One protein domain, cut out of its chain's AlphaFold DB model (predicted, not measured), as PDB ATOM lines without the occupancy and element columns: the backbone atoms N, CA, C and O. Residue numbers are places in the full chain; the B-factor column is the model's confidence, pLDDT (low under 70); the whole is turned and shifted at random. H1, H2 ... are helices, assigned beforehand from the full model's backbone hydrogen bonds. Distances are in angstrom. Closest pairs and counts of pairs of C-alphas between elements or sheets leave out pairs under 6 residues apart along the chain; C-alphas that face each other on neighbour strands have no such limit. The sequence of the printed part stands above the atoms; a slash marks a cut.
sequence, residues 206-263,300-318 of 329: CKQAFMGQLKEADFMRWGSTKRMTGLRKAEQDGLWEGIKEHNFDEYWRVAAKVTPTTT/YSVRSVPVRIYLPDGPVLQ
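What this domain is: This is residues 206 to 263 and 300 to 318 of the 329 residues of the protein "Autophagy protein 5" of Fomitopsis rosea (UniProt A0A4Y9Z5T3). A long helix, H1, stands between a hairpin of H3 and H4 and, on its other side, the unnamed stretch 300 to 318, which folds back near residue 312; short H2 follows H1. The printed part has 77 residues with four named helices, H1 to H4 in order, and no named strand: all helix. It is only just compact, close to loose, with radius of gyration of the C-alphas 13.6 A and spans 38 by 29 by 22 A.

How they stand to each other: H1, residues 206 to 222, touches H2, residues 226 to 229, with residues 214 to 218 alone; closest C-alphas Lys 215 and Met 228, 5.9 A. H1, with 207 to 211 alone, and H3, residues 233 to 244, with 236 to 240 alone, only just touch, with 3 pairs of C-alphas within 8 A; closest Lys 207 and Trp 240, 6.5 A. H3 touches H4, residues 248 to 255; closest C-alphas Gly 242 and Tyr 251, 4.4 A; they run opposite ways at 35.2 degrees, only just a steep tilt. Every O i to N i+4 pair is within hydrogen-bond range in H1, 6 of 8 in H3, 3 of 4 in H4; H2 is too short.

Where its parts are: H1 begins at C-alpha 206 (191.978, 234.497, 337.457) and spans 24.3 A from first to last C-alpha, H3 16.5 A; H4 ends at C-alpha 255 (187.674, 242.930, 352.462).

The domain as a whole: Residues 264 to 299 are not printed; C-alphas 263 and 300 are 10.4 A apart. The links are tight. Residue 263 has pLDDT under 70.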
ATOM      1  N   CYS A 206     191.558 233.292 336.752       92.81
ATOM      2  CA  CYS A 206     191.978 234.497 337.457       92.81
ATOM      3  C   CYS A 206     191.312 234.619 338.839       92.81
ATOM      4  O   CYS A 206     192.011 234.769 339.844       92.81
ATOM      5  N   LYS A 207     189.991 234.409 338.927       94.69
ATOM      6  CA  LYS A 207     189.241 234.340 340.193       94.69
ATOM      7  C   LYS A 207     189.797 233.278 341.142       94.69
ATOM      8  O   LYS A 207     189.956 233.532 342.338       94.69
ATOM      9  N   GLN A 208     190.119 232.089 340.629       94.44
ATOM     10  CA  GLN A 208     190.721 231.013 341.422       94.44
ATOM     11  C   GLN A 208     192.106 231.401 341.956       94.44
ATOM     12  O   GLN A 208     192.372 231.201 343.143       94.44
ATOM     13  N   ALA A 209     192.960 232.002 341.120       94.50
ATOM     14  CA  ALA A 209     194.283 232.475 341.521       94.50
ATOM     15  C   ALA A 209     194.203 233.587 342.584       94.50
ATOM     16  O   ALA A 209     194.860 233.487 343.623       94.50
ATOM     17  N   PHE A 210     193.339 234.586 342.383       96.06
ATOM     18  CA  PHE A 210     193.050 235.661 343.339       96.06
ATOM     19  C   PHE A 210     192.569 235.115 344.695       96.06
ATOM     20  O   PHE A 210     193.135 235.435 345.743       96.06
ATOM     21  N   MET A 211     191.588 234.204 344.696       96.38
ATOM     22  CA  MET A 211     191.108 233.566 345.928       96.38
ATOM     23  C   MET A 211     192.172 232.675 346.589       96.38
ATOM     24  O   MET A 211     192.152 232.504 347.811       96.38
ATOM     25  N   GLY A 212     193.103 232.111 345.815       95.75
ATOM     26  CA  GLY A 212     194.294 231.425 346.321       95.75
ATOM     27  C   GLY A 212     195.230 232.380 347.064       95.75
ATOM     28  O   GLY A 212     195.520 232.155 348.238       95.75
ATOM     29  N   GLN A 213     195.614 233.488 346.421       95.31
ATOM     30  CA  GLN A 213     196.458 234.541 347.001       95.31
ATOM     31  C   GLN A 213     195.847 235.125 348.286       95.31
ATOM     32  O   GLN A 213     196.547 235.299 349.284       95.31
ATOM     33  N   LEU A 214     194.530 235.363 348.309       96.31
ATOM     34  CA  LEU A 214     193.818 235.835 349.500       96.31
ATOM     35  C   LEU A 214     193.843 234.831 350.663       96.31
ATOM     36  O   LEU A 214     194.036 235.232 351.812       96.31
ATOM     37  N   LYS A 215     193.672 233.529 350.393       96.69
ATOM     38  CA  LYS A 215     193.779 232.476 351.422       96.69
ATOM     39  C   LYS A 215     195.205 232.364 351.956       96.69
ATOM     40  O   LYS A 215     195.393 232.216 353.158       96.69
ATOM     41  N   GLU A 216     196.200 232.465 351.087       96.31
ATOM     42  CA  GLU A 216     197.611 232.432 351.466       96.31
ATOM     43  C   GLU A 216     197.997 233.635 352.345       96.31
ATOM     44  O   GLU A 216     198.652 233.471 353.374       96.31
ATOM     45  N   ALA A 217     197.505 234.833 352.012       95.75
ATOM     46  CA  ALA A 217     197.658 236.027 352.840       95.75
ATOM     47  C   ALA A 217     196.965 235.897 354.211       95.75
ATOM     48  O   ALA A 217     197.532 236.316 355.221       95.75
ATOM     49  N   ASP A 218     195.772 235.292 354.273       95.75
ATOM     50  CA  ASP A 218     195.076 234.977 355.534       95.75
ATOM     51  C   ASP A 218     195.895 233.989 356.388       95.75
ATOM     52  O   ASP A 218     196.102 234.201 357.586       95.75
ATOM     53  N   PHE A 219     196.465 232.957 355.751       96.31
ATOM     54  CA  PHE A 219     197.329 231.977 356.406       96.31
ATOM     55  C   PHE A 219     198.627 232.593 356.948       96.31
ATOM     56  O   PHE A 219     198.988 232.311 358.088       96.31
ATOM     57  N   MET A 220     199.301 233.467 356.194       95.62
ATOM     58  CA  MET A 220     200.490 234.178 356.684       95.62
ATOM     59  C   MET A 220     200.169 235.060 357.900       95.62
ATOM     60  O   MET A 220     200.878 235.001 358.907       95.62
ATOM     61  N   ARG A 221     199.061 235.814 357.845       94.62
ATOM     62  CA  ARG A 221     198.637 236.715 358.928       94.62
ATOM     63  C   ARG A 221     198.220 235.987 360.203       94.62
ATOM     64  O   ARG A 221     198.502 236.485 361.286       94.62
ATOM     65  N   TRP A 222     197.541 234.844 360.105       93.88
ATOM     66  CA  TRP A 222     196.857 234.239 361.262       93.88
ATOM     67  C   TRP A 222     197.196 232.765 361.522       93.88
ATOM     68  O   TRP A 222     196.628 232.161 362.431       93.88
ATOM     69  N   GLY A 223     198.070 232.152 360.719       94.44
ATOM     70  CA  GLY A 223     198.325 230.705 360.739       94.44
ATOM     71  C   GLY A 223     197.121 229.860 360.298       94.44
ATOM     72  O   GLY A 223     197.076 228.657 360.547       94.44
ATOM     73  N   SER A 224     196.096 230.477 359.701       94.19
ATOM     74  CA  SER A 224     194.849 229.811 359.335       94.19
ATOM     75  C   SER A 224     194.111 230.568 358.236       94.19
ATOM     76  O   SER A 224     194.048 231.788 358.266       94.19
ATOM     77  N   THR A 225     193.479 229.837 357.318       95.81
ATOM     78  CA  THR A 225     192.629 230.383 356.244       95.81
ATOM     79  C   THR A 225     191.170 230.590 356.674       95.81
ATOM     80  O   THR A 225     190.289 230.796 355.835       95.81
ATOM     81  N   LYS A 226     190.868 230.448 357.974       94.75
ATOM     82  CA  LYS A 226     189.497 230.409 358.513       94.75
ATOM     83  C   LYS A 226     188.725 231.717 358.363       94.75
ATOM     84  O   LYS A 226     187.499 231.653 358.319       94.75
ATOM     85  N   ARG A 227     189.382 232.880 358.288       93.00
ATOM     86  CA  ARG A 227     188.659 234.150 358.097       93.00
ATOM     87  C   ARG A 227     188.197 234.263 356.648       93.00
ATOM     88  O   ARG A 227     187.031 234.548 356.413       93.00
ATOM     89  N   MET A 228     189.074 233.939 355.696       94.69
ATOM     90  CA  MET A 228     188.759 233.917 354.265       94.69
ATOM     91  C   MET A 228     187.740 232.826 353.905       94.69
ATOM     92  O   MET A 228     186.748 233.087 353.233       94.69
ATOM     93  N   THR A 229     187.954 231.595 354.378       95.12
ATOM     94  CA  THR A 229     187.065 230.450 354.087       95.12
ATOM     95  C   THR A 229     185.753 230.467 354.871       95.12
ATOM     96  O   THR A 229     184.799 229.819 354.452       95.12
ATOM     97  N   GLY A 230     185.685 231.215 355.977       95.75
ATOM     98  CA  GLY A 230     184.463 231.430 356.755       95.75
ATOM     99  C   GLY A 230     183.502 232.463 356.153       95.75
ATOM    100  O   GLY A 230     182.352 232.532 356.587       95.75
ATOM    101  N   LEU A 231     183.938 233.246 355.156       95.88
ATOM    102  CA  LEU A 231     183.055 234.117 354.375       95.88
ATOM    103  C   LEU A 231     182.025 233.286 353.603       95.88
ATOM    104  O   LEU A 231     182.348 232.232 353.048       95.88
ATOM    105  N   ARG A 232     180.788 233.779 353.496       96.62
ATOM    106  CA  ARG A 232     179.755 233.142 352.662       96.62
ATOM    107  C   ARG A 232     180.167 233.173 351.191       96.62
ATOM    108  O   ARG A 232     180.867 234.091 350.771       96.62
ATOM    109  N   LYS A 233     179.653 232.241 350.376       95.75
ATOM    110  CA  LYS A 233     179.930 232.213 348.927       95.75
ATOM    111  C   LYS A 233     179.691 233.582 348.264       95.75
ATOM    112  O   LYS A 233     180.603 234.100 347.645       95.75
ATOM    113  N   ALA A 234     178.544 234.219 348.511       96.62
ATOM    114  CA  ALA A 234     178.234 235.555 347.982       96.62
ATOM    115  C   ALA A 234     179.178 236.680 348.468       96.62
ATOM    116  O   ALA A 234     179.294 237.709 347.815       96.62
ATOM    117  N   GLU A 235     179.855 236.513 349.608       96.88
ATOM    118  CA  GLU A 235     180.880 237.457 350.074       96.88
ATOM    119  C   GLU A 235     182.220 237.201 349.366       96.88
ATOM    120  O   GLU A 235     182.872 238.150 348.944       96.88
ATOM    121  N   GLN A 236     182.602 235.934 349.178       96.06
ATOM    122  CA  GLN A 236     183.779 235.552 348.384       96.06
ATOM    123  C   GLN A 236     183.624 235.950 346.907       96.06
ATOM    124  O   GLN A 236     184.564 236.459 346.307       96.06
ATOM    125  N   ASP A 237     182.428 235.774 346.340       96.06
ATOM    126  CA  ASP A 237     182.091 236.235 344.994       96.06
ATOM    127  C   ASP A 237     182.130 237.771 344.921       96.06
ATOM    128  O   ASP A 237     182.781 238.306 344.033       96.06
ATOM    129  N   GLY A 238     181.556 238.490 345.896       96.75
ATOM    130  CA  GLY A 238     181.593 239.960 345.945       96.75
ATOM    131  C   GLY A 238     182.997 240.576 346.071       96.75
ATOM    132  O   GLY A 238     183.214 241.683 345.590       96.75
ATOM    133  N   LEU A 239     183.975 239.866 346.653       96.88
ATOM    134  CA  LEU A 239     185.388 240.282 346.599       96.88
ATOM    135  C   LEU A 239     185.937 240.272 345.168       96.88
ATOM    136  O   LEU A 239     186.739 241.131 344.819       96.88
ATOM    137  N   TRP A 240     185.527 239.294 344.357       97.19
ATOM    138  CA  TRP A 240     185.954 239.187 342.967       97.19
ATOM    139  C   TRP A 240     185.194 240.152 342.057       97.19
ATOM    140  O   TRP A 240     185.828 240.875 341.294       97.19
ATOM    141  N   GLU A 241     183.863 240.222 342.168       97.31
ATOM    142  CA  GLU A 241     183.069 241.165 341.369       97.31
ATOM    143  C   GLU A 241     183.473 242.619 341.666       97.31
ATOM    144  O   GLU A 241     183.591 243.412 340.741       97.31
ATOM    145  N   GLY A 242     183.824 242.953 342.915       97.44
ATOM    146  CA  GLY A 242     184.385 244.263 343.254       97.44
ATOM    147  C   GLY A 242     185.676 244.600 342.493       97.44
ATOM    148  O   GLY A 242     185.850 245.742 342.090       97.44
ATOM    149  N   ILE A 243     186.565 243.629 342.241       97.19
ATOM    150  CA  ILE A 243     187.764 243.832 341.400       97.19
ATOM    151  C   ILE A 243     187.380 243.938 339.918       97.19
ATOM    152  O   ILE A 243     187.836 244.852 339.234       97.19
ATOM    153  N   LYS A 244     186.539 243.018 339.433       96.06
ATOM    154  CA  LYS A 244     186.126 242.910 338.026       96.06
ATOM    155  C   LYS A 244     185.357 244.139 337.531       96.06
ATOM    156  O   LYS A 244     185.651 244.628 336.451       96.06
ATOM    157  N   GLU A 245     184.434 244.659 338.335       96.75
ATOM    158  CA  GLU A 245     183.640 245.862 338.042       96.75
ATOM    159  C   GLU A 245     184.312 247.158 338.553       96.75
ATOM    160  O   GLU A 245     183.683 248.214 338.585       96.75
ATOM    161  N   HIS A 246     185.566 247.080 339.031       97.44
ATOM    162  CA  HIS A 246     186.335 248.180 339.646       97.44
ATOM    163  C   HIS A 246     185.610 248.918 340.803       97.44
ATOM    164  O   HIS A 246     185.940 250.041 341.183       97.44
ATOM    165  N   ASN A 247     184.655 248.260 341.460       97.69
ATOM    166  CA  ASN A 247     183.854 248.834 342.538       97.69
ATOM    167  C   ASN A 247     184.561 248.752 343.909       97.69
ATOM    168  O   ASN A 247     184.439 247.773 344.655       97.69
ATOM    169  N   PHE A 248     185.256 249.840 344.263       97.19
ATOM    170  CA  PHE A 248     185.953 250.027 345.544       97.19
ATOM    171  C   PHE A 248     185.084 249.715 346.773       97.19
ATOM    172  O   PHE A 248     185.533 249.043 347.707       97.19
ATOM    173  N   ASP A 249     183.851 250.227 346.794       96.25
ATOM    174  CA  ASP A 249     182.975 250.174 347.964       96.25
ATOM    175  C   ASP A 249     182.391 248.762 348.157       96.25
ATOM    176  O   ASP A 249     182.310 248.270 349.287       96.25
ATOM    177  N   GLU A 250     182.079 248.053 347.066       96.00
ATOM    178  CA  GLU A 250     181.722 246.629 347.097       96.00
ATOM    179  C   GLU A 250     182.878 245.760 347.610       96.00
ATOM    180  O   GLU A 250     182.676 244.953 348.527       96.00
ATOM    181  N   TYR A 251     184.085 245.959 347.075       97.50
ATOM    182  CA  TYR A 251     185.270 245.225 347.505       97.50
ATOM    183  C   TYR A 251     185.544 245.430 349.001       97.50
ATOM    184  O   TYR A 251     185.618 244.465 349.772       97.50
ATOM    185  N   TRP A 252     185.645 246.684 349.459       95.56
ATOM    186  CA  TRP A 252     186.017 246.980 350.847       95.56
ATOM    187  C   TRP A 252     184.940 246.621 351.872       95.56
ATOM    188  O   TRP A 252     185.293 246.230 352.990       95.56
ATOM    189  N   ARG A 253     183.654 246.627 351.493       94.69
ATOM    190  CA  ARG A 253     182.534 246.100 352.300       94.69
ATOM    191  C   ARG A 253     182.744 244.646 352.739       94.69
ATOM    192  O   ARG A 253     182.251 244.251 353.802       94.69
ATOM    193  N   VAL A 254     183.464 243.840 351.952       96.12
ATOM    194  CA  VAL A 254     183.847 242.471 352.334       96.12
ATOM    195  C   VAL A 254     185.292 242.403 352.828       96.12
ATOM    196  O   VAL A 254     185.534 241.819 353.886       96.12
ATOM    197  N   ALA A 255     186.249 243.027 352.136       95.00
ATOM    198  CA  ALA A 255     187.674 242.930 352.462       95.00
ATOM    199  C   ALA A 255     188.004 243.444 353.876       95.00
ATOM    200  O   ALA A 255     188.894 242.902 354.535       95.00
ATOM    201  N   ALA A 256     187.247 244.419 354.397       92.25
ATOM    202  CA  ALA A 256     187.390 244.912 355.769       92.25
ATOM    203  C   ALA A 256     187.076 243.863 356.860       92.25
ATOM    204  O   ALA A 256     187.464 244.057 358.006       92.25
ATOM    205  N   LYS A 257     186.408 242.746 356.532       91.31
ATOM    206  CA  LYS A 257     186.097 241.657 357.485       91.31
ATOM    207  C   LYS A 257     187.264 240.689 357.714       91.31
ATOM    208  O   LYS A 257     187.267 239.950 358.696       91.31
ATOM    209  N   VAL A 258     188.217 240.657 356.781       91.62
ATOM    210  CA  VAL A 258     189.337 239.693 356.725       91.62
ATOM    211  C   VAL A 258     190.713 240.371 356.713       91.62
ATOM    212  O   VAL A 258     191.733 239.734 356.972       91.62
ATOM    213  N   THR A 259     190.751 241.673 356.432       90.88
ATOM    214  CA  THR A 259     191.955 242.508 356.516       90.88
ATOM    215  C   THR A 259     192.145 243.000 357.953       90.88
ATOM    216  O   THR A 259     191.155 243.392 358.568       90.88
ATOM    217  N   PRO A 260     193.378 243.022 358.496       90.38
ATOM    218  CA  PRO A 260     193.625 243.549 359.833       90.38
ATOM    219  C   PRO A 260     193.187 245.012 360.003       90.38
ATOM    220  O   PRO A 260     193.300 245.833 359.087       90.38
ATOM    221  N   THR A 261     192.719 245.336 361.203       85.62
ATOM    222  CA  THR A 261     192.262 246.668 361.605       85.62
ATOM    223  C   THR A 261     193.463 247.574 361.875       85.62
ATOM    224  O   THR A 261     194.353 247.226 362.647       85.62
ATOM    225  N   THR A 262     193.503 248.747 361.243       78.38
ATOM    226  CA  THR A 262     194.577 249.748 361.421       78.38
ATOM    227  C   THR A 262     194.238 250.819 362.459       78.38
ATOM    228  O   THR A 262     195.033 251.725 362.696       78.38
ATOM    229  N   THR A 263     193.048 250.757 363.057       69.31
ATOM    230  CA  THR A 263     192.590 251.710 364.066       69.31
ATOM    231  C   THR A 263     193.418 251.530 365.345       69.31
ATOM    232  O   THR A 263     193.369 250.449 365.929       69.31
ATOM    233  N   TYR A 300     199.001 245.070 364.110       88.25
ATOM    234  CA  TYR A 300     200.198 244.677 364.868       88.25
ATOM    235  C   TYR A 300     200.064 243.318 365.579       88.25
ATOM    236  O   TYR A 300     201.017 242.846 366.184       88.25
ATOM    237  N   SER A 301     198.891 242.677 365.518       89.62
ATOM    238  CA  SER A 301     198.625 241.360 366.125       89.62
ATOM    239  C   SER A 301     198.632 240.207 365.110       89.62
ATOM    240  O   SER A 301     198.246 239.085 365.448       89.62
ATOM    241  N   VAL A 302     199.058 240.457 363.865       92.75
ATOM    242  CA  VAL A 302     199.286 239.392 362.878       92.75
ATOM    243  C   VAL A 302     200.582 238.636 363.178       92.75
ATOM    244  O   VAL A 302     201.559 239.206 363.647       92.75
ATOM    245  N   ARG A 303     200.614 237.344 362.852       93.62
ATOM    246  CA  ARG A 303     201.804 236.488 362.942       93.62
ATOM    247  C   ARG A 303     202.897 236.917 361.962       93.62
ATOM    248  O   ARG A 303     204.075 236.890 362.304       93.62
ATOM    249  N   SER A 304     202.515 237.240 360.728       94.69
ATOM    250  CA  SER A 304     203.445 237.664 359.680       94.69
ATOM    251  C   SER A 304     202.760 238.589 358.676       94.69
ATOM    252  O   SER A 304     201.565 238.440 358.394       94.69
ATOM    253  N   VAL A 305     203.513 239.531 358.113       94.81
ATOM    254  CA  VAL A 305     203.042 240.417 357.043       94.81
ATOM    255  C   VAL A 305     203.168 239.679 355.701       94.81
ATOM    256  O   VAL A 305     204.254 239.204 355.377       94.81
ATOM    257  N   PRO A 306     202.092 239.546 354.901       95.56
ATOM    258  CA  PRO A 306     202.160 238.854 353.619       95.56
ATOM    259  C   PRO A 306     202.832 239.743 352.565       95.56
ATOM    260  O   PRO A 306     202.192 240.631 352.003       95.56
ATOM    261  N   VAL A 307     204.117 239.498 352.308       95.19
ATOM    262  CA  VAL A 307     204.954 240.249 351.357       95.19
ATOM    263  C   VAL A 307     205.603 239.284 350.368       95.19
ATOM    264  O   VAL A 307     205.986 238.176 350.736       95.19
ATOM    265  N   ARG A 308     205.743 239.714 349.112       94.62
ATOM    266  CA  ARG A 308     206.552 239.048 348.087       94.62
ATOM    267  C   ARG A 308     207.520 240.047 347.484       94.62
ATOM    268  O   ARG A 308     207.110 241.160 347.161       94.62
ATOM    269  N   ILE A 309     208.766 239.632 347.305       94.12
ATOM    270  CA  ILE A 309     209.789 240.415 346.617       94.12
ATOM    271  C   ILE A 309     210.060 239.733 345.280       94.12
ATOM    272  O   ILE A 309     210.429 238.558 345.230       94.12
ATOM    273  N   TYR A 310     209.839 240.473 344.199       91.19
ATOM    274  CA  TYR A 310     210.067 240.021 342.835       91.19
ATOM    275  C   TYR A 310     211.420 240.552 342.369       91.19
ATOM    276  O   TYR A 310     211.665 241.756 342.416       91.19
ATOM    277  N   LEU A 311     212.306 239.644 341.968       87.94
ATOM    278  CA  LEU A 311     213.634 239.962 341.455       87.94
ATOM    279  C   LEU A 311     213.633 239.775 339.927       87.94
ATOM    280  O   LEU A 311     213.090 238.764 339.479       87.94
ATOM    281  N   PRO A 312     214.243 240.681 339.136       80.56
ATOM    282  CA  PRO A 312     214.227 240.628 337.668       80.56
ATOM    283  C   PRO A 312     214.629 239.268 337.082       80.56
ATOM    284  O   PRO A 312     213.900 238.719 336.258       80.56
ATOM    285  N   ASP A 313     215.734 238.706 337.578       79.62
ATOM    286  CA  ASP A 313     216.315 237.430 337.134       79.62
ATOM    287  C   ASP A 313     216.406 236.397 338.282       79.62
ATOM    288  O   ASP A 313     217.170 235.434 338.220       79.62
ATOM    289  N   GLY A 314     215.660 236.614 339.373       82.62
ATOM    290  CA  GLY A 314     215.759 235.828 340.607       82.62
ATOM    291  C   GLY A 314     214.467 235.099 340.997       82.62
ATOM    292  O   GLY A 314     213.398 235.345 340.433       82.62
ATOM    293  N   PRO A 315     214.528 234.192 341.991       88.00
ATOM    294  CA  PRO A 315     213.329 233.605 342.574       88.00
ATOM    295  C   PRO A 315     212.487 234.677 343.281       88.00
ATOM    296  O   PRO A 315     213.014 235.658 343.806       88.00
ATOM    297  N   VAL A 316     211.173 234.457 343.349       90.06
ATOM    298  CA  VAL A 316     210.290 235.262 344.206       90.06
ATOM    299  C   VAL A 316     210.604 234.931 345.662       90.06
ATOM    300  O   VAL A 316     210.482 233.771 346.059       90.06
ATOM    301  N   LEU A 317     210.995 235.932 346.449       93.81
ATOM    302  CA  LEU A 317     211.273 235.771 347.878       93.81
ATOM    303  C   LEU A 317     210.000 236.030 348.691       93.81
ATOM    304  O   LEU A 317     209.256 236.976 348.411       93.81
ATOM    305  N   GLN A 318     209.748 235.187 349.692       94.19
ATOM    306  CA  GLN A 318     208.565 235.253 350.548       94.19
ATOM    307  C   GLN A 318     208.859 234.577 351.895       94.19
ATOM    308  O   GLN A 318     208.655 233.374 352.054       94.19
TER     309      GLN A 318